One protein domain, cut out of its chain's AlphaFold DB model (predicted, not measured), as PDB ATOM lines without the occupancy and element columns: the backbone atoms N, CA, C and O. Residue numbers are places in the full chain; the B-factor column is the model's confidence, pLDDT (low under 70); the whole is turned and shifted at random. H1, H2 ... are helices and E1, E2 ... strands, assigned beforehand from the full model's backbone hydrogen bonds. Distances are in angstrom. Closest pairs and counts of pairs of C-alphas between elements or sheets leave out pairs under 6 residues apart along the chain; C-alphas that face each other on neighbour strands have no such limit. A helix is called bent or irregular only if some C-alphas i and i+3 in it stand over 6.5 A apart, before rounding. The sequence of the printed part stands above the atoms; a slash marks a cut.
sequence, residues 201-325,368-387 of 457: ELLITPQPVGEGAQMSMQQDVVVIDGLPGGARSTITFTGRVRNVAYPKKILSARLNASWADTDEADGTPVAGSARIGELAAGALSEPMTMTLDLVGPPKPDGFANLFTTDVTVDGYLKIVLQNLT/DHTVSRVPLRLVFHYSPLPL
ATOM      1  N   GLU A 201      42.312   0.726 -38.637       92.50
ATOM      2  CA  GLU A 201      42.637   0.960 -37.235       92.50
ATOM      3  C   GLU A 201      44.039   1.582 -37.178       92.50
ATOM      4  O   GLU A 201      44.973   1.078 -37.809       92.50
ATOM      5  N   LEU A 202      44.199   2.700 -36.468       92.00
ATOM      6  CA  LEU A 202      45.493   3.362 -36.307       92.00
ATOM      7  C   LEU A 202      46.208   2.811 -35.073       92.00
ATOM      8  O   LEU A 202      45.667   2.844 -33.975       92.00
ATOM      9  N   LEU A 203      47.455   2.383 -35.244       92.56
ATOM     10  CA  LEU A 203      48.327   1.937 -34.168       92.56
ATOM     11  C   LEU A 203      49.482   2.916 -33.990       92.56
ATOM     12  O   LEU A 203      50.211   3.232 -34.936       92.56
ATOM     13  N   ILE A 204      49.661   3.361 -32.751       91.69
ATOM     14  CA  ILE A 204      50.687   4.323 -32.361       91.69
ATOM     15  C   ILE A 204      51.525   3.724 -31.241       91.69
ATOM     16  O   ILE A 204      51.005   3.330 -30.198       91.69
ATOM     17  N   THR A 205      52.838   3.699 -31.446       90.75
ATOM     18  CA  THR A 205      53.794   3.421 -30.374       90.75
ATOM     19  C   THR A 205      54.051   4.713 -29.595       90.75
ATOM     20  O   THR A 205      54.171   5.765 -30.236       90.75
ATOM     21  N   PRO A 206      54.160   4.664 -28.251       93.31
ATOM     22  CA  PRO A 206      54.512   5.831 -27.452       93.31
ATOM     23  C   PRO A 206      55.775   6.520 -27.972       93.31
ATOM     24  O   PRO A 206      56.803   5.863 -28.154       93.31
ATOM     25  N   GLN A 207      55.695   7.821 -28.246       94.44
ATOM     26  CA  GLN A 207      56.800   8.574 -28.839       94.44
ATOM     27  C   GLN A 207      56.730  10.076 -28.518       94.44
ATOM     28  O   GLN A 207      55.631  10.619 -28.369       94.44
ATOM     29  N   PRO A 208      57.881  10.774 -28.475       93.56
ATOM     30  CA  PRO A 208      57.907  12.232 -28.461       93.56
ATOM     31  C   PRO A 208      57.458  12.781 -29.820       93.56
ATOM     32  O   PRO A 208      57.892  12.279 -30.856       93.56
ATOM     33  N   VAL A 209      56.638  13.832 -29.821       90.31
ATOM     34  CA  VAL A 209      56.072  14.412 -31.060       90.31
ATOM     35  C   VAL A 209      56.454  15.873 -31.310       90.31
ATOM     36  O   VAL A 209      55.932  16.496 -32.231       90.31
ATOM     37  N   GLY A 210      57.412  16.395 -30.538       85.00
ATOM     38  CA  GLY A 210      57.927  17.767 -30.631       85.00
ATOM     39  C   GLY A 210      57.578  18.610 -29.403       85.00
ATOM     40  O   GLY A 210      56.662  18.276 -28.666       85.00
ATOM     41  N   GLU A 211      58.351  19.672 -29.145       77.38
ATOM     42  CA  GLU A 211      58.086  20.676 -28.086       77.38
ATOM     43  C   GLU A 211      57.898  20.117 -26.656       77.38
ATOM     44  O   GLU A 211      57.331  20.775 -25.791       77.38
ATOM     45  N   GLY A 212      58.416  18.914 -26.382       84.00
ATOM     46  CA  GLY A 212      58.242  18.224 -25.098       84.00
ATOM     47  C   GLY A 212      56.965  17.382 -24.997       84.00
ATOM     48  O   GLY A 212      56.805  16.667 -24.008       84.00
ATOM     49  N   ALA A 213      56.110  17.400 -26.022       92.75
ATOM     50  CA  ALA A 213      54.881  16.627 -26.065       92.75
ATOM     51  C   ALA A 213      55.129  15.131 -26.327       92.75
ATOM     52  O   ALA A 213      56.044  14.739 -27.063       92.75
ATOM     53  N   GLN A 214      54.284  14.293 -25.733       94.81
ATOM     54  CA  GLN A 214      54.291  12.838 -25.840       94.81
ATOM     55  C   GLN A 214      52.973  12.356 -26.429       94.81
ATOM     56  O   GLN A 214      51.901  12.784 -26.011       94.81
ATOM     57  N   MET A 215      53.056  11.423 -27.369       94.88
ATOM     58  CA  MET A 215      51.900  10.770 -27.967       94.88
ATOM     59  C   MET A 215      51.856   9.309 -27.540       94.88
ATOM     60  O   MET A 215      52.878   8.627 -27.568       94.88
ATOM     61  N   SER A 216      50.679   8.816 -27.165       94.12
ATOM     62  CA  SER A 216      50.461   7.420 -26.772       94.12
ATOM     63  C   SER A 216      49.032   6.968 -27.080       94.12
ATOM     64  O   SER A 216      48.153   7.798 -27.292       94.12
ATOM     65  N   MET A 217      48.798   5.655 -27.110       92.94
ATOM     66  CA  MET A 217      47.455   5.075 -27.196       92.94
ATOM     67  C   MET A 217      46.972   4.703 -25.789       92.94
ATOM     68  O   MET A 217      47.666   3.970 -25.082       92.94
ATOM     69  N   GLN A 218      45.799   5.186 -25.383       92.94
ATOM     70  CA  GLN A 218      45.167   4.893 -24.094       92.94
ATOM     71  C   GLN A 218      43.700   4.521 -24.325       92.94
ATOM     72  O   GLN A 218      42.923   5.371 -24.738       92.94
ATOM     73  N   GLN A 219      43.314   3.269 -24.049       87.44
ATOM     74  CA  GLN A 219      41.923   2.798 -24.202       87.44
ATOM     75  C   GLN A 219      41.321   3.139 -25.585       87.44
ATOM     76  O   GLN A 219      40.246   3.722 -25.665       87.44
ATOM     77  N   ASP A 220      42.055   2.845 -26.664       87.00
ATOM     78  CA  ASP A 220      41.692   3.157 -28.063       87.00
ATOM     79  C   ASP A 220      41.542   4.652 -28.401       87.00
ATOM     80  O   ASP A 220      41.096   5.021 -29.490       87.00
ATOM     81  N   VAL A 221      41.976   5.531 -27.495       93.69
ATOM     82  CA  VAL A 221      42.103   6.970 -27.718       93.69
ATOM     83  C   VAL A 221      43.572   7.315 -27.894       93.69
ATOM     84  O   VAL A 221      44.423   6.988 -27.063       93.69
ATOM     85  N   VAL A 222      43.888   8.027 -28.968       94.75
ATOM     86  CA  VAL A 222      45.209   8.622 -29.128       94.75
ATOM     87  C   VAL A 222      45.286   9.844 -28.218       94.75
ATOM     88  O   VAL A 222      44.474  10.753 -28.335       94.75
ATOM     89  N   VAL A 223      46.260   9.888 -27.315       96.38
ATOM     90  CA  VAL A 223      46.464  11.005 -26.386       96.38
ATOM     91  C   VAL A 223      47.776  11.699 -26.718       96.38
ATOM     92  O   VAL A 223      48.817  11.042 -26.781       96.38
ATOM     93  N   ILE A 224      47.722  13.017 -26.904       95.81
ATOM     94  CA  ILE A 224      48.888  13.887 -27.064       95.81
ATOM     95  C   ILE A 224      48.936  14.839 -25.877       95.81
ATOM     96  O   ILE A 224      48.082  15.712 -25.743       95.81
ATOM     97  N   ASP A 225      49.937  14.654 -25.027       95.81
ATOM     98  CA  ASP A 225      50.119  15.408 -23.791       95.81
ATOM     99  C   ASP A 225      51.369  16.288 -23.864       95.81
ATOM    100  O   ASP A 225      52.365  15.889 -24.461       95.81
ATOM    101  N   GLY A 226      51.327  17.474 -23.259       93.31
ATOM    102  CA  GLY A 226      52.451  18.411 -23.199       93.31
ATOM    103  C   GLY A 226      52.461  19.481 -24.292       93.31
ATOM    104  O   GLY A 226      53.500  20.099 -24.513       93.31
ATOM    105  N   LEU A 227      51.344  19.714 -24.988       94.50
ATOM    106  CA  LEU A 227      51.261  20.762 -26.013       94.50
ATOM    107  C   LEU A 227      51.243  22.159 -25.368       94.50
ATOM    108  O   LEU A 227      50.592  22.330 -24.344       94.50
ATOM    109  N   PRO A 228      51.885  23.194 -25.922       91.88
ATOM    110  CA  PRO A 228      51.799  24.545 -25.374       91.88
ATOM    111  C   PRO A 228      50.437  25.205 -25.668       91.88
ATOM    112  O   PRO A 228      50.016  25.360 -26.813       91.88
ATOM    113  N   GLY A 229      49.743  25.648 -24.618       90.56
ATOM    114  CA  GLY A 229      48.489  26.397 -24.730       90.56
ATOM    115  C   GLY A 229      48.696  27.837 -25.216       90.56
ATOM    116  O   GLY A 229      49.642  28.514 -24.811       90.56
ATOM    117  N   GLY A 230      47.790  28.330 -26.065       87.38
ATOM    118  CA  GLY A 230      47.833  29.685 -26.632       87.38
ATOM    119  C   GLY A 230      48.927  29.930 -27.681       87.38
ATOM    120  O   GLY A 230      49.119  31.075 -28.092       87.38
ATOM    121  N   ALA A 231      49.642  28.889 -28.111       88.56
ATOM    122  CA  ALA A 231      50.664  28.948 -29.151       88.56
ATOM    123  C   ALA A 231      50.350  27.960 -30.283       88.56
ATOM    124  O   ALA A 231      49.550  27.037 -30.123       88.56
ATOM    125  N   ARG A 232      50.966  28.172 -31.450       90.62
ATOM    126  CA  ARG A 232      50.927  27.197 -32.544       90.62
ATOM    127  C   ARG A 232      51.996  26.139 -32.298       90.62
ATOM    128  O   ARG A 232      53.133  26.505 -32.022       90.62
ATOM    129  N   SER A 233      51.631  24.880 -32.494       90.56
ATOM    130  CA  SER A 233      52.532  23.735 -32.402       90.56
ATOM    131  C   SER A 233      52.434  22.893 -33.654       90.56
ATOM    132  O   SER A 233      51.339  22.603 -34.131       90.56
ATOM    133  N   THR A 234      53.581  22.467 -34.163       92.88
ATOM    134  CA  THR A 234      53.658  21.495 -35.251       92.88
ATOM    135  C   THR A 234      54.146  20.185 -34.662       92.88
ATOM    136  O   THR A 234      55.307  20.070 -34.271       92.88
ATOM    137  N   ILE A 235      53.259  19.195 -34.594       93.06
ATOM    138  CA  ILE A 235      53.609  17.859 -34.120       93.06
ATOM    139  C   ILE A 235      53.938  16.949 -35.291       93.06
ATOM    140  O   ILE A 235      53.281  16.996 -36.328       93.06
ATOM    141  N   THR A 236      54.950  16.100 -35.138       93.62
ATOM    142  CA  THR A 236      55.282  15.067 -36.127       93.62
ATOM    143  C   THR A 236      55.363  13.722 -35.435       93.62
ATOM    144  O   THR A 236      56.071  13.569 -34.444       93.62
ATOM    145  N   PHE A 237      54.620  12.752 -35.953       92.62
ATOM    146  CA  PHE A 237      54.488  11.432 -35.357       92.62
ATOM    147  C   PHE A 237      54.489  10.348 -36.423       92.62
ATOM    148  O   PHE A 237      54.142  10.580 -37.578       92.62
ATOM    149  N   THR A 238      54.893   9.147 -36.029       92.94
ATOM    150  CA  THR A 238      54.907   7.977 -36.903       92.94
ATOM    151  C   THR A 238      53.915   6.941 -36.394       92.94
ATOM    152  O   THR A 238      53.966   6.536 -35.234       92.94
ATOM    153  N   GLY A 239      53.008   6.509 -37.264       92.25
ATOM    154  CA  GLY A 239      52.003   5.492 -36.967       92.25
ATOM    155  C   GLY A 239      52.019   4.357 -37.976       92.25
ATOM    156  O   GLY A 239      52.672   4.437 -39.014       92.25
ATOM    157  N   ARG A 240      51.287   3.288 -37.682       93.88
ATOM    158  CA  ARG A 240      50.973   2.220 -38.640       93.88
ATOM    159  C   ARG A 240      49.466   2.069 -38.694       93.88
ATOM    160  O   ARG A 240      48.803   2.284 -37.687       93.88
ATOM    161  N   VAL A 241      48.924   1.667 -39.835       93.88
ATOM    162  CA  VAL A 241      47.501   1.331 -39.932       93.88
ATOM    163  C   VAL A 241      47.332  -0.167 -40.120       93.88
ATOM    164  O   VAL A 241      48.108  -0.800 -40.837       93.88
ATOM    165  N   ARG A 242      46.321  -0.737 -39.469       94.88
ATOM    166  CA  ARG A 242      45.867  -2.108 -39.686       94.88
ATOM    167  C   ARG A 242      44.637  -2.086 -40.582       94.88
ATOM    168  O   ARG A 242      43.710  -1.321 -40.325       94.88
ATOM    169  N   ASN A 243      44.613  -2.933 -41.606       94.25
ATOM    170  CA  ASN A 243      43.392  -3.166 -42.374       94.25
ATOM    171  C   ASN A 243      42.441  -4.051 -41.557       94.25
ATOM    172  O   ASN A 243      42.728  -5.225 -41.339       94.25
ATOM    173  N   VAL A 244      41.315  -3.501 -41.114       91.81
ATOM    174  CA  VAL A 244      40.285  -4.224 -40.347       91.81
ATOM    175  C   VAL A 244      39.066  -4.600 -41.198       91.81
ATOM    176  O   VAL A 244      38.129  -5.219 -40.700       91.81
ATOM    177  N   ALA A 245      39.077  -4.285 -42.496       89.69
ATOM    178  CA  ALA A 245      37.978  -4.570 -43.413       89.69
ATOM    179  C   ALA A 245      37.976  -6.028 -43.893       89.69
ATOM    180  O   ALA A 245      38.069  -6.289 -45.087       89.69
ATOM    181  N   TYR A 246      37.853  -7.005 -42.996       89.69
ATOM    182  CA  TYR A 246      37.754  -8.412 -43.396       89.69
ATOM    183  C   TYR A 246      36.492  -8.680 -44.246       89.69
ATOM    184  O   TYR A 246      35.413  -8.184 -43.899       89.69
ATOM    185  N   PRO A 247      36.573  -9.463 -45.345       91.50
ATOM    186  CA  PRO A 247      37.714 -10.225 -45.877       91.50
ATOM    187  C   PRO A 247      38.465  -9.502 -47.016       91.50
ATOM    188  O   PRO A 247      39.016 -10.137 -47.914       91.50
ATOM    189  N   LYS A 248      38.430  -8.171 -47.041       92.25
ATOM    190  CA  LYS A 248      38.934  -7.337 -48.133       92.25
ATOM    191  C   LYS A 248      40.424  -7.045 -47.937       92.25
ATOM    192  O   LYS A 248      40.850  -6.598 -46.872       92.25
ATOM    193  N   LYS A 249      41.209  -7.224 -48.996       93.38
ATOM    194  CA  LYS A 249      42.575  -6.712 -49.139       93.38
ATOM    195  C   LYS A 249      42.529  -5.359 -49.844       93.38
ATOM    196  O   LYS A 249      41.845  -5.206 -50.855       93.38
ATOM    197  N   ILE A 250      43.281  -4.382 -49.343       94.69
ATOM    198  CA  ILE A 250      43.466  -3.099 -50.030       94.69
ATOM    199  C   ILE A 250      44.561  -3.290 -51.082       94.69
ATOM    200  O   ILE A 250      45.734  -3.398 -50.732       94.69
ATOM    201  N   LEU A 251      44.196  -3.317 -52.366       94.62
ATOM    202  CA  LEU A 251      45.170  -3.376 -53.463       94.62
ATOM    203  C   LEU A 251      45.904  -2.048 -53.613       94.62
ATOM    204  O   LEU A 251      47.125  -2.014 -53.742       94.62
ATOM    205  N   SER A 252      45.157  -0.945 -53.574       94.88
ATOM    206  CA  SER A 252      45.721   0.398 -53.624       94.88
ATOM    207  C   SER A 252      44.783   1.412 -52.978       94.88
ATOM    208  O   SER A 252      43.567   1.281 -53.091       94.88
ATOM    209  N   ALA A 253      45.347   2.408 -52.299       95.12
ATOM    210  CA  ALA A 253      44.644   3.585 -51.806       95.12
ATOM    211  C   ALA A 253      45.626   4.736 -51.551       95.12
ATOM    212  O   ALA A 253      46.822   4.533 -51.312       95.12
ATOM    213  N   ARG A 254      45.110   5.965 -51.547       93.94
ATOM    214  CA  ARG A 254      45.794   7.142 -51.002       93.94
ATOM    215  C   ARG A 254      45.182   7.497 -49.661       93.94
ATOM    216  O   ARG A 254      43.978   7.703 -49.580       93.94
ATOM    217  N   LEU A 255      46.018   7.578 -48.638       93.25
ATOM    218  CA  LEU A 255      45.615   7.990 -47.307       93.25
ATOM    219  C   LEU A 255      45.801   9.498 -47.162       93.25
ATOM    220  O   LEU A 255      46.903  10.010 -47.369       93.25
ATOM    221  N   ASN A 256      44.725  10.165 -46.760       92.12
ATOM    222  CA  ASN A 256      44.725  11.533 -46.264       92.12
ATOM    223  C   ASN A 256      44.169  11.525 -44.842       92.12
ATOM    224  O   ASN A 256      43.284  10.727 -44.533       92.12
ATOM    225  N   ALA A 257      44.643  12.423 -43.990       92.38
ATOM    226  CA  ALA A 257      44.106  12.568 -42.647       92.38
ATOM    227  C   ALA A 257      43.789  14.033 -42.340       92.38
ATOM    228  O   ALA A 257      44.427  14.948 -42.863       92.38
ATOM    229  N   SER A 258      42.790  14.257 -41.497       92.88
ATOM    230  CA  SER A 258      42.483  15.564 -40.925       92.88
ATOM    231  C   SER A 258      42.039  15.412 -39.477       92.88
ATOM    232  O   SER A 258      41.485  14.386 -39.090       92.88
ATOM    233  N   TRP A 259      42.310  16.419 -38.659       92.25
ATOM    234  CA  TRP A 259      41.873  16.481 -37.269       92.25
ATOM    235  C   TRP A 259      40.713  17.461 -37.122       92.25
ATOM    236  O   TRP A 259      40.801  18.579 -37.622       92.25
ATOM    237  N   ALA A 260      39.663  17.077 -36.407       91.25
ATOM    238  CA  ALA A 260      38.576  17.975 -36.037       91.25
ATOM    239  C   ALA A 260      38.215  17.792 -34.559       91.25
ATOM    240  O   ALA A 260      38.279  16.682 -34.031       91.25
ATOM    241  N   ASP A 261      37.832  18.884 -33.901       87.94
ATOM    242  CA  ASP A 261      37.279  18.891 -32.541       87.94
ATOM    243  C   ASP A 261      35.803  18.453 -32.506       87.94
ATOM    244  O   ASP A 261      35.287  18.029 -31.477       87.94
ATOM    245  N   THR A 262      35.124  18.522 -33.650       81.75
ATOM    246  CA  THR A 262      33.708  18.206 -33.828       81.75
ATOM    247  C   THR A 262      33.486  17.431 -35.127       81.75
ATOM    248  O   THR A 262      34.261  17.542 -36.078       81.75
ATOM    249  N   ASP A 263      32.417  16.635 -35.189       69.44
ATOM    250  CA  ASP A 263      32.137  15.748 -36.332       69.44
ATOM    251  C   ASP A 263      31.751  16.482 -37.632       69.44
ATOM    252  O   ASP A 263      31.863  15.906 -38.718       69.44
ATOM    253  N   GLU A 264      31.294  17.735 -37.543       67.00
ATOM    254  CA  GLU A 264      30.754  18.507 -38.677       67.00
ATOM    255  C   GLU A 264      31.764  19.482 -39.308       67.00
ATOM    256  O   GLU A 264      31.500  20.025 -40.381       67.00
ATOM    257  N   ALA A 265      32.917  19.715 -38.675       67.62
ATOM    258  CA  ALA A 265      33.889  20.700 -39.141       67.62
ATOM    259  C   ALA A 265      34.829  20.145 -40.229       67.62
ATOM    260  O   ALA A 265      35.310  19.009 -40.156       67.62
ATOM    261  N   ASP A 266      35.168  20.991 -41.209       71.44
ATOM    262  CA  ASP A 266      36.315  20.759 -42.088       71.44
ATOM    263  C   ASP A 266      37.590  20.819 -41.236       71.44
ATOM    264  O   ASP A 266      38.079  21.885 -40.859       71.44
ATOM    265  N   GLY A 267      38.077  19.636 -40.859       80.88
ATOM    266  CA  GLY A 267      39.204  19.485 -39.951       80.88
ATOM    267  C   GLY A 267      40.518  20.062 -40.485       80.88
ATOM    268  O   GLY A 267      40.740  20.180 -41.691       80.88
ATOM    269  N   THR A 268      41.441  20.347 -39.570       86.31
ATOM    270  CA  THR A 268      42.810  20.754 -39.894       86.31
ATOM    271  C   THR A 268      43.523  19.613 -40.624       86.31
ATOM    272  O   THR A 268      43.580  18.499 -40.092       86.31
ATOM    273  N   PRO A 269      44.058  19.833 -41.837       89.38
ATOM    274  CA  PRO A 269      44.701  18.773 -42.597       89.38
ATOM    275  C   PRO A 269      45.970  18.300 -41.889       89.38
ATOM    276  O   PRO A 269      46.778  19.095 -41.411       89.38
ATOM    277  N   VAL A 270      46.161  16.988 -41.873       88.06
ATOM    278  CA  VAL A 270      47.409  16.357 -41.456       88.06
ATOM    279  C   VAL A 270      48.272  16.200 -42.699       88.06
ATOM    280  O   VAL A 270      47.886  15.543 -43.667       88.06
ATOM    281  N   ALA A 271      49.440  16.828 -42.689       82.19
ATOM    282  CA  ALA A 271      50.423  16.682 -43.745       82.19
ATOM    283  C   ALA A 271      51.081  15.296 -43.668       82.19
ATOM    284  O   ALA A 271      51.371  14.776 -42.594       82.19
ATOM    285  N   GLY A 272      51.328  14.703 -44.832       73.38
ATOM    286  CA  GLY A 272      51.773  13.319 -44.958       73.38
ATOM    287  C   GLY A 272      50.782  12.552 -45.818       73.38
ATOM    288  O   GLY A 272      49.673  12.251 -45.394       73.38
ATOM    289  N   SER A 273      51.174  12.267 -47.059       70.94
ATOM    290  CA  SER A 273      50.396  11.386 -47.928       70.94
ATOM    291  C   SER A 273      51.079  10.031 -47.957       70.94
ATOM    292  O   SER A 273      52.255   9.930 -48.310       70.94
ATOM    293  N   ALA A 274      50.348   8.993 -47.566       83.94
ATOM    294  CA  ALA A 274      50.817   7.622 -47.661       83.94
ATOM    295  C   ALA A 274      50.055   6.917 -48.780       83.94
ATOM    296  O   ALA A 274      48.834   7.041 -48.910       83.94
ATOM    297  N   ARG A 275      50.781   6.170 -49.610       91.19
ATOM    298  CA  ARG A 275      50.163   5.187 -50.498       91.19
ATOM    299  C   ARG A 275      50.128   3.866 -49.758       91.19
ATOM    300  O   ARG A 275      51.163   3.398 -49.298       91.19
ATOM    301  N   ILE A 276      48.941   3.290 -49.654       91.56
ATOM    302  CA  ILE A 276      48.753   1.939 -49.143       91.56
ATOM    303  C   ILE A 276      48.565   1.047 -50.360       91.56
ATOM    304  O   ILE A 276      47.777   1.380 -51.244       91.56
ATOM    305  N   GLY A 277      49.301  -0.055 -50.420       92.25
ATOM    306  CA  GLY A 277      49.156  -1.049 -51.473       92.25
ATOM    307  C   GLY A 277      49.377  -2.447 -50.925       92.25
ATOM    308  O   GLY A 277      50.130  -2.610 -49.967       92.25
ATOM    309  N   GLU A 278      48.693  -3.422 -51.520       93.38
ATOM    310  CA  GLU A 278      48.749  -4.845 -51.149       93.38
ATOM    311  C   GLU A 278      48.593  -5.119 -49.636       93.38
ATOM    312  O   GLU A 278      49.225  -6.015 -49.076       93.38
ATOM    313  N   LEU A 279      47.739  -4.353 -48.946       94.94
ATOM    314  CA  LEU A 279      47.520  -4.504 -47.507       94.94
ATOM    315  C   LEU A 279      46.423  -5.541 -47.234       94.94
ATOM    316  O   LEU A 279      45.226  -5.233 -47.274       94.94
ATOM    317  N   ALA A 280      46.856  -6.774 -46.966       94.38
ATOM    318  CA  ALA A 280      46.012  -7.917 -46.606       94.38
ATOM    319  C   ALA A 280      45.103  -7.637 -45.393       94.38
ATOM    320  O   ALA A 280      45.375  -6.747 -44.581       94.38
ATOM    321  N   ALA A 281      44.016  -8.396 -45.259       92.00
ATOM    322  CA  ALA A 281      43.109  -8.259 -44.120       92.00
ATOM    323  C   ALA A 281      43.839  -8.611 -42.806       92.00
ATOM    324  O   ALA A 281      44.490  -9.645 -42.694       92.00
ATOM    325  N   GLY A 282      43.760  -7.732 -41.806       91.44
ATOM    326  CA  GLY A 282      44.472  -7.848 -40.527       91.44
ATOM    327  C   GLY A 282      45.958  -7.462 -40.568       91.44
ATOM    328  O   GLY A 282      46.582  -7.355 -39.509       91.44
ATOM    329  N   ALA A 283      46.536  -7.220 -41.749       94.38
ATOM    330  CA  ALA A 283      47.940  -6.847 -41.884       94.38
ATOM    331  C   ALA A 283      48.200  -5.383 -41.495       94.38
ATOM    332  O   ALA A 283      47.301  -4.538 -41.507       94.38
ATOM    333  N   LEU A 284      49.460  -5.094 -41.157       94.75
ATOM    334  CA  LEU A 284      49.943  -3.765 -40.784       94.75
ATOM    335  C   LEU A 284      50.674  -3.103 -41.946       94.75
ATOM    336  O   LEU A 284      51.529  -3.723 -42.573       94.75
ATOM    337  N   SER A 285      50.399  -1.821 -42.171       94.00
ATOM    338  CA  SER A 285      51.137  -1.006 -43.131       94.00
ATOM    339  C   SER A 285      52.591  -0.805 -42.708       94.00
ATOM    340  O   SER A 285      52.962  -1.002 -41.542       94.00
ATOM    341  N   GLU A 286      53.404  -0.304 -43.634       91.62
ATOM    342  CA  GLU A 286      54.664   0.345 -43.281       91.62
ATOM    343  C   GLU A 286      54.417   1.566 -42.373       91.62
ATOM    344  O   GLU A 286      53.326   2.158 -42.420       91.62
ATOM    345  N   PRO A 287      55.391   1.941 -41.523       91.81
ATOM    346  CA  PRO A 287      55.310   3.155 -40.724       91.81
ATOM    347  C   PRO A 287      55.128   4.393 -41.609       91.81
ATOM    348  O   PRO A 287      55.861   4.595 -42.574       91.81
ATOM    349  N   MET A 288      54.155   5.231 -41.262       90.94
ATOM    350  CA  MET A 288      53.856   6.482 -41.951       90.94
ATOM    351  C   MET A 288      54.058   7.662 -41.012       90.94
ATOM    352  O   MET A 288      53.527   7.682 -39.900       90.94
ATOM    353  N   THR A 289      54.829   8.642 -41.471       91.94
ATOM    354  CA  THR A 289      55.032   9.898 -40.757       91.94
ATOM    355  C   THR A 289      53.939  10.886 -41.139       91.94
ATOM    356  O   THR A 289      53.674  11.117 -42.320       91.94
ATOM    357  N   MET A 290      53.312  11.458 -40.122       92.06
ATOM    358  CA  MET A 290      52.236  12.430 -40.208       92.06
ATOM    359  C   MET A 290      52.633  13.678 -39.423       92.06
ATOM    360  O   MET A 290      53.216  13.583 -38.342       92.06
ATOM    361  N   THR A 291      52.305  14.844 -39.965       93.06
ATOM    362  CA  THR A 291      52.559  16.143 -39.348       93.06
ATOM    363  C   THR A 291      51.239  16.881 -39.187       93.06
ATOM    364  O   THR A 291      50.514  17.077 -40.159       93.06
ATOM    365  N   LEU A 292      50.914  17.289 -37.966       92.62
ATOM    366  CA  LEU A 292      49.689  18.018 -37.655       92.62
ATOM    367  C   LEU A 292      50.056  19.380 -37.068       92.62
ATOM    368  O   LEU A 292      50.817  19.473 -36.106       92.62
ATOM    369  N   ASP A 293      49.504  20.432 -37.659       92.44
ATOM    370  CA  ASP A 293      49.604  21.788 -37.134       92.44
ATOM    371  C   ASP A 293      48.410  22.059 -36.223       92.44
ATOM    372  O   ASP A 293      47.265  21.931 -36.641       92.44
ATOM    373  N   LEU A 294      48.671  22.458 -34.985       91.50
ATOM    374  CA  LEU A 294      47.656  22.748 -33.979       91.50
ATOM    375  C   LEU A 294      47.792  24.190 -33.506       91.50
ATOM    376  O   LEU A 294      48.896  24.716 -33.370       91.50
ATOM    377  N   VAL A 295      46.659  24.822 -33.217       90.19
ATOM    378  CA  VAL A 295      46.617  26.109 -32.521       90.19
ATOM    379  C   VAL A 295      46.044  25.854 -31.139       90.19
ATOM    380  O   VAL A 295      44.877  25.495 -31.006       90.19
ATOM    381  N   GLY A 296      46.880  26.008 -30.113       88.56
ATOM    382  CA  GLY A 296      46.458  25.814 -28.738       88.56
ATOM    383  C   GLY A 296      45.416  26.858 -28.329       88.56
ATOM    384  O   GLY A 296      45.604  28.046 -28.613       88.56
ATOM    385  N   PRO A 297      44.338  26.460 -27.633       91.19
ATOM    386  CA  PRO A 297      43.331  27.395 -27.146       91.19
ATOM    387  C   PRO A 297      43.981  28.446 -26.233       91.19
ATOM    388  O   PRO A 297      44.836  28.099 -25.407       91.19
ATOM    389  N   PRO A 298      43.608  29.733 -26.357       90.06
ATOM    390  CA  PRO A 298      44.160  30.778 -25.506       90.06
ATOM    391  C   PRO A 298      43.799  30.515 -24.044       90.06
ATOM    392  O   PRO A 298      42.763  29.919 -23.742       90.06
ATOM    393  N   LYS A 299      44.654  30.970 -23.125       87.62
ATOM    394  CA  LYS A 299      44.343  30.900 -21.695       87.62
ATOM    395  C   LYS A 299      43.098  31.752 -21.423       87.62
ATOM    396  O   LYS A 299      43.097  32.913 -21.830       87.62
ATOM    397  N   PRO A 300      42.065  31.220 -20.746       84.44
ATOM    398  CA  PRO A 300      40.884  32.005 -20.421       84.44
ATOM    399  C   PRO A 300      41.244  33.244 -19.592       84.44
ATOM    400  O   PRO A 300      42.067  33.172 -18.675       84.44
ATOM    401  N   ASP A 301      40.615  34.378 -19.895       81.19
ATOM    402  CA  ASP A 301      40.895  35.645 -19.222       81.19
ATOM    403  C   ASP A 301      40.441  35.649 -17.753       81.19
ATOM    404  O   ASP A 301      39.489  34.971 -17.363       81.19
ATOM    405  N   GLY A 302      41.091  36.471 -16.927       79.94
ATOM    406  CA  GLY A 302      40.670  36.756 -15.552       79.94
ATOM    407  C   GLY A 302      41.454  36.031 -14.451       79.94
ATOM    408  O   GLY A 302      42.172  35.059 -14.671       79.94
ATOM    409  N   PHE A 303      41.315  36.532 -13.218       74.44
ATOM    410  CA  PHE A 303      42.106  36.082 -12.063       74.44
ATOM    411  C   PHE A 303      41.830  34.636 -11.639       74.44
ATOM    412  O   PHE A 303      42.751  33.955 -11.196       74.44
ATOM    413  N   ALA A 304      40.591  34.153 -11.784       72.25
ATOM    414  CA  ALA A 304      40.235  32.770 -11.447       72.25
ATOM    415  C   ALA A 304      40.999  31.755 -12.314       72.25
ATOM    416  O   ALA A 304      41.392  30.694 -11.836       72.25
ATOM    417  N   ASN A 305      41.292  32.134 -13.558       78.19
ATOM    418  CA  ASN A 305      41.954  31.288 -14.538       78.19
ATOM    419  C   ASN A 305      43.487  31.343 -14.431       78.19
ATOM    420  O   ASN A 305      44.177  30.621 -15.145       78.19
ATOM    421  N   LEU A 306      44.062  32.136 -13.509       79.25
ATOM    422  CA  LEU A 306      45.512  32.135 -13.247       79.25
ATOM    423  C   LEU A 306      46.020  30.746 -12.846       79.25
ATOM    424  O   LEU A 306      47.114  30.368 -13.266       79.25
ATOM    425  N   PHE A 307      45.207  29.993 -12.102       83.38
ATOM    426  CA  PHE A 307      45.521  28.647 -11.619       83.38
ATOM    427  C   PHE A 307      45.249  27.540 -12.639       83.38
ATOM    428  O   PHE A 307      45.630  26.401 -12.392       83.38
ATOM    429  N   THR A 308      44.633  27.850 -13.783       85.19
ATOM    430  CA  THR A 308      44.446  26.881 -14.867       85.19
ATOM    431  C   THR A 308      45.807  26.525 -15.459       85.19
ATOM    432  O   THR A 308      46.479  27.383 -16.054       85.19
ATOM    433  N   THR A 309      46.221  25.278 -15.247       87.94
ATOM    434  CA  THR A 309      47.490  24.705 -15.714       87.94
ATOM    435  C   THR A 309      47.361  24.088 -17.089       87.94
ATOM    436  O   THR A 309      48.298  24.186 -17.873       87.94
ATOM    437  N   ASP A 310      46.200  23.523 -17.396       92.44
ATOM    438  CA  ASP A 310      45.966  22.787 -18.624       92.44
ATOM    439  C   ASP A 310      44.522  22.920 -19.122       92.44
ATOM    440  O   ASP A 310      43.635  23.438 -18.437       92.44
ATOM    441  N   VAL A 311      44.316  22.496 -20.365       93.56
ATOM    442  CA  VAL A 311      43.004  22.297 -20.973       93.56
ATOM    443  C   VAL A 311      43.062  21.094 -21.905       93.56
ATOM    444  O   VAL A 311      44.034  20.895 -22.633       93.56
ATOM    445  N   THR A 312      42.001  20.292 -21.877       95.12
ATOM    446  CA  THR A 312      41.854  19.117 -22.738       95.12
ATOM    447  C   THR A 312      40.863  19.412 -23.858       95.12
ATOM    448  O   THR A 312      39.782  19.940 -23.602       95.12
ATOM    449  N   VAL A 313      41.235  19.057 -25.086       94.00
ATOM    450  CA  VAL A 313      40.385  19.129 -26.277       94.00
ATOM    451  C   VAL A 313      40.250  17.722 -26.844       94.00
ATOM    452  O   VAL A 313      41.231  17.135 -27.302       94.00
ATOM    453  N   ASP A 314      39.034  17.187 -26.792       95.00
ATOM    454  CA  ASP A 314      38.689  15.902 -27.393       95.00
ATOM    455  C   ASP A 314      38.171  16.122 -28.817       95.00
ATOM    456  O   ASP A 314      37.508  17.115 -29.108       95.00
ATOM    457  N   GLY A 315      38.496  15.193 -29.707       94.25
ATOM    458  CA  GLY A 315      38.078  15.222 -31.098       94.25
ATOM    459  C   GLY A 315      38.422  13.919 -31.803       94.25
ATOM    460  O   GLY A 315      38.604  12.873 -31.174       94.25
ATOM    461  N   TYR A 316      38.544  13.980 -33.126       93.94
ATOM    462  CA  TYR A 316      38.816  12.809 -33.950       93.94
ATOM    463  C   TYR A 316      39.834  13.114 -35.042       93.94
ATOM    464  O   TYR A 316      39.821  14.164 -35.685       93.94
ATOM    465  N   LEU A 317      40.693  12.136 -35.294       92.69
ATOM    466  CA  LEU A 317      41.474  12.038 -36.509       92.69
ATOM    467  C   LEU A 317      40.638  11.291 -37.557       92.69
ATOM    468  O   LEU A 317      40.387  10.088 -37.449       92.69
ATOM    469  N   LYS A 318      40.194  12.019 -38.578       92.94
ATOM    470  CA  LYS A 318      39.491  11.499 -39.746       92.94
ATOM    471  C   LYS A 318      40.517  11.022 -40.768       92.94
ATOM    472  O   LYS A 318      41.179  11.827 -41.415       92.94
ATOM    473  N   ILE A 319      40.632   9.711 -40.931       91.94
ATOM    474  CA  ILE A 319      41.493   9.070 -41.925       91.94
ATOM    475  C   ILE A 319      40.633   8.702 -43.130       91.94
ATOM    476  O   ILE A 319      39.717   7.887 -43.025       91.94
ATOM    477  N   VAL A 320      40.924   9.296 -44.280       92.50
ATOM    478  CA  VAL A 320      40.214   9.066 -45.537       92.50
ATOM    479  C   VAL A 320      41.108   8.283 -46.487       92.50
ATOM    480  O   VAL A 320      42.209   8.721 -46.824       92.50
ATOM    481  N   LEU A 321      40.611   7.140 -46.955       93.06
ATOM    482  CA  LEU A 321      41.193   6.431 -48.089       93.06
ATOM    483  C   LEU A 321      40.506   6.894 -49.367       93.06
ATOM    484  O   LEU A 321      39.288   6.829 -49.448       93.06
ATOM    485  N   GLN A 322      41.280   7.356 -50.345       93.06
ATOM    486  CA  GLN A 322      40.816   7.794 -51.664       93.06
ATOM    487  C   GLN A 322      41.429   6.938 -52.770       93.06
ATOM    488  O   GLN A 322      42.545   6.434 -52.614       93.06
ATOM    489  N   ASN A 323      40.751   6.858 -53.920       93.56
ATOM    490  CA  ASN A 323      41.134   5.983 -55.035       93.56
ATOM    491  C   ASN A 323      41.346   4.547 -54.547       93.56
ATOM    492  O   ASN A 323      42.366   3.919 -54.838       93.56
ATOM    493  N   LEU A 324      40.432   4.103 -53.694       93.50
ATOM    494  CA  LEU A 324      40.490   2.808 -53.065       93.50
ATOM    495  C   LEU A 324      40.115   1.734 -54.074       93.50
ATOM    496  O   LEU A 324      39.065   1.796 -54.708       93.50
ATOM    497  N   THR A 325      40.956   0.714 -54.142       94.44
ATOM    498  CA  THR A 325      40.656  -0.522 -54.850       94.44
ATOM    499  C   THR A 325      40.789  -1.667 -53.867       94.44
ATOM    500  O   THR A 325      41.870  -1.913 -53.323       94.44
ATOM    501  N   ASP A 368      35.020   3.425 -53.684       91.44
ATOM    502  CA  ASP A 368      36.222   4.157 -54.106       91.44
ATOM    503  C   ASP A 368      36.850   5.014 -52.990       91.44
ATOM    504  O   ASP A 368      37.977   5.511 -53.132       91.44
ATOM    505  N   HIS A 369      36.155   5.156 -51.861       91.56
ATOM    506  CA  HIS A 369      36.652   5.836 -50.677       91.56
ATOM    507  C   HIS A 369      36.095   5.242 -49.378       91.56
ATOM    508  O   HIS A 369      35.008   4.679 -49.350       91.56
ATOM    509  N   THR A 370      36.841   5.376 -48.277       91.94
ATOM    510  CA  THR A 370      36.326   5.072 -46.926       91.94
ATOM    511  C   THR A 370      36.781   6.121 -45.932       91.94
ATOM    512  O   THR A 370      37.804   6.782 -46.136       91.94
ATOM    513  N   VAL A 371      36.053   6.225 -44.823       91.25
ATOM    514  CA  VAL A 371      36.407   7.088 -43.701       91.25
ATOM    515  C   VAL A 371      36.554   6.241 -42.443       91.25
ATOM    516  O   VAL A 371      35.629   5.543 -42.039       91.25
ATOM    517  N   SER A 372      37.718   6.325 -41.808       92.44
ATOM    518  CA  SER A 372      37.989   5.744 -40.493       92.44
ATOM    519  C   SER A 372      38.185   6.874 -39.489       92.44
ATOM    520  O   SER A 372      38.869   7.854 -39.784       92.44
ATOM    521  N   ARG A 373      37.558   6.766 -38.318       91.75
ATOM    522  CA  ARG A 373      37.638   7.777 -37.260       91.75
ATOM    523  C   ARG A 373      38.431   7.212 -36.099       91.75
ATOM    524  O   ARG A 373      38.147   6.107 -35.644       91.75
ATOM    525  N   VAL A 374      39.412   7.973 -35.632       92.56
ATOM    526  CA  VAL A 374      40.234   7.607 -34.479       92.56
ATOM    527  C   VAL A 374      40.083   8.701 -33.429       92.56
ATOM    528  O   VAL A 374      40.415   9.847 -33.732       92.56
ATOM    529  N   PRO A 375      39.573   8.399 -32.226       94.50
ATOM    530  CA  PRO A 375      39.489   9.382 -31.152       94.50
ATOM    531  C   PRO A 375      40.867   9.968 -30.826       94.50
ATOM    532  O   PRO A 375      41.844   9.230 -30.675       94.50
ATOM    533  N   LEU A 376      40.939  11.294 -30.720       94.75
ATOM    534  CA  LEU A 376      42.153  12.037 -30.398       94.75
ATOM    535  C   LEU A 376      41.879  12.991 -29.235       94.75
ATOM    536  O   LEU A 376      40.978  13.823 -29.306       94.75
ATOM    537  N   ARG A 377      42.703  12.904 -28.196       96.00
ATOM    538  CA  ARG A 377      42.703  13.789 -27.035       96.00
ATOM    539  C   ARG A 377      43.973  14.622 -27.022       96.00
ATOM    540  O   ARG A 377      45.075  14.075 -26.979       96.00
ATOM    541  N   LEU A 378      43.819  15.939 -27.030       95.38
ATOM    542  CA  LEU A 378      44.911  16.904 -26.973       95.38
ATOM    543  C   LEU A 378      44.929  17.569 -25.596       95.38
ATOM    544  O   LEU A 378      43.927  18.153 -25.188       95.38
ATOM    545  N   VAL A 379      46.055  17.509 -24.890       95.81
ATOM    546  CA  VAL A 379      46.239  18.151 -23.582       95.81
ATOM    547  C   VAL A 379      47.233  19.298 -23.729       95.81
ATOM    548  O   VAL A 379      48.426  19.091 -23.977       95.81
ATOM    549  N   PHE A 380      46.722  20.521 -23.593       94.50
ATOM    550  CA  PHE A 380      47.501  21.750 -23.689       94.50
ATOM    551  C   PHE A 380      47.863  22.265 -22.301       94.50
ATOM    552  O   PHE A 380      46.983  22.441 -21.469       94.50
ATOM    553  N   HIS A 381      49.132  22.585 -22.078       93.62
ATOM    554  CA  HIS A 381      49.681  23.143 -20.848       93.62
ATOM    555  C   HIS A 381      49.956  24.634 -21.013       93.62
ATOM    556  O   HIS A 381      50.617  25.076 -21.956       93.62
ATOM    557  N   TYR A 382      49.480  25.432 -20.067       91.56
ATOM    558  CA  TYR A 382      49.738  26.862 -20.011       91.56
ATOM    559  C   TYR A 382      51.024  27.171 -19.248       91.56
ATOM    560  O   TYR A 382      51.346  26.557 -18.233       91.56
ATOM    561  N   SER A 383      51.743  28.204 -19.697       87.31
ATOM    562  CA  SER A 383      52.941  28.669 -18.996       87.31
ATOM    563  C   SER A 383      52.613  29.114 -17.559       87.31
ATOM    564  O   SER A 383      51.672  29.892 -17.364       87.31
ATOM    565  N   PRO A 384      53.414  28.719 -16.550       86.75
ATOM    566  CA  PRO A 384      53.258  29.190 -15.174       86.75
ATOM    567  C   PRO A 384      53.819  30.607 -14.955       86.75
ATOM    568  O   PRO A 384      53.663  31.171 -13.873       86.75
ATOM    569  N   LEU A 385      54.462  31.219 -15.961       86.56
ATOM    570  CA  LEU A 385      55.073  32.549 -15.842       86.56
ATOM    571  C   LEU A 385      54.116  33.642 -15.331       86.56
ATOM    572  O   LEU A 385      54.533  34.399 -14.452       86.56
ATOM    573  N   PRO A 386      52.848  33.738 -15.785       83.81
ATOM    574  CA  PRO A 386      51.911  34.729 -15.258       83.81
ATOM    575  C   PRO A 386      51.633  34.548 -13.761       83.81
ATOM    576  O   PRO A 386      51.508  35.535 -13.038       83.81
ATOM    577  N   LEU A 387      51.589  33.300 -13.277       85.94
ATOM    578  CA  LEU A 387      51.400  32.998 -11.859       85.94
ATOM    579  C   LEU A 387      52.614  33.452 -11.038       85.94
ATOM    580  O   LEU A 387      52.455  34.105 -10.006       85.94
TER     581      LEU A 387
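This is residues 201 to 325 and 368 to 387 of the 457 residues of an uncharacterized protein of Ancylobacter pratisalsi (UniProt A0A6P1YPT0). One sheet of ten strands curls back on itself into a long, nearly closed, flattened barrel: the leaf E1, E5, E8, E7 faces the leaf E9, E10, E4, E3, E2, with E6 as the hinge, and both edge strands come near E5. The short helix H1 lies past one end. The printed part has 145 residues, along the chain E1 to E8, H1, E9, E10; the strongly twisted sheet runs E1 E5 E8 E7 E6 E9 E10 E4 E3 E2 and is mixed. It is mostly strand and compact, with a radius of gyration of the C-alphas of 17.0 A, yet elongated, spanning 57 by 29 by 24 A.

Begin at E6, residues 248 to 260, which bends by 97 degrees at residue 251. Antiparallel to it is E9, residues 310 to 325, with N 318 and O 258 at 2.7 A. E10, residues 369 to 381, is antiparallel to E9, with N 313 and O 378 at 2.8 A. E4, residues 221 to 228, is parallel to E10 at 41 degrees, with N 377 and O 222 at 2.8 A. E3, residues 213 to 218, and E2, residues 207 to 210, complete a meander with E4, each strand the antiparallel neighbour of the one before; see N 216 and O 223, 2.9 A, and N 215 and O 207, 2.9 A. On the other side of E6, E7, residues 268 to 279, and E8, residues 288 to 295, make a second meander with it; see N 255 and O 274, 2.9 A, and N 271 and O 291, 2.8 A. E5, residues 232 to 243, is antiparallel to E8, with N 235 and O 292 at 2.9 A; E5 E6 E7 E8 form a Greek key, four strands in a row of which E6 E7 E8 are a meander and the first, E5, is the antiparallel neighbour of the fourth, E8. E1, residues 201 to 204, is antiparallel to E5, with N 203 and O 240 at 2.8 A. The closest C-alphas of E2 and E5, Val 209 and Thr 236, are 5.2 A apart. H1, residues 303 to 307, is not on the sheet; it has 0 of 1 O i to N i+4 pairs and 1 of 2 O i to N i+3 pairs within range.

Find C-alpha 201 at (42.637, 0.960, -37.235), where E1 begins. E9, the longest strand, spans 43.4 A from C-alpha 310 at (45.966, 22.787, -18.624); E10 spans 36.9 A, ending at C-alpha 381, (49.681, 23.143, -20.848). E5 spans 32.8 A, E6 28.1 A and E7 26.8 A. H1 is irregular, but only just: C-alphas 304 and 307 are 6.7 A apart.

The two C-alphas farthest apart, those of Pro 247 and Phe 303, are 57.5 A apart. Residues 326 to 367 are not printed; C-alphas 325 and 368 are 6.5 A apart across this cut. Of the links that are printed whole, none is long. Mean pLDDT of the printed part is 90.1; residues 263 to 265 are under 70.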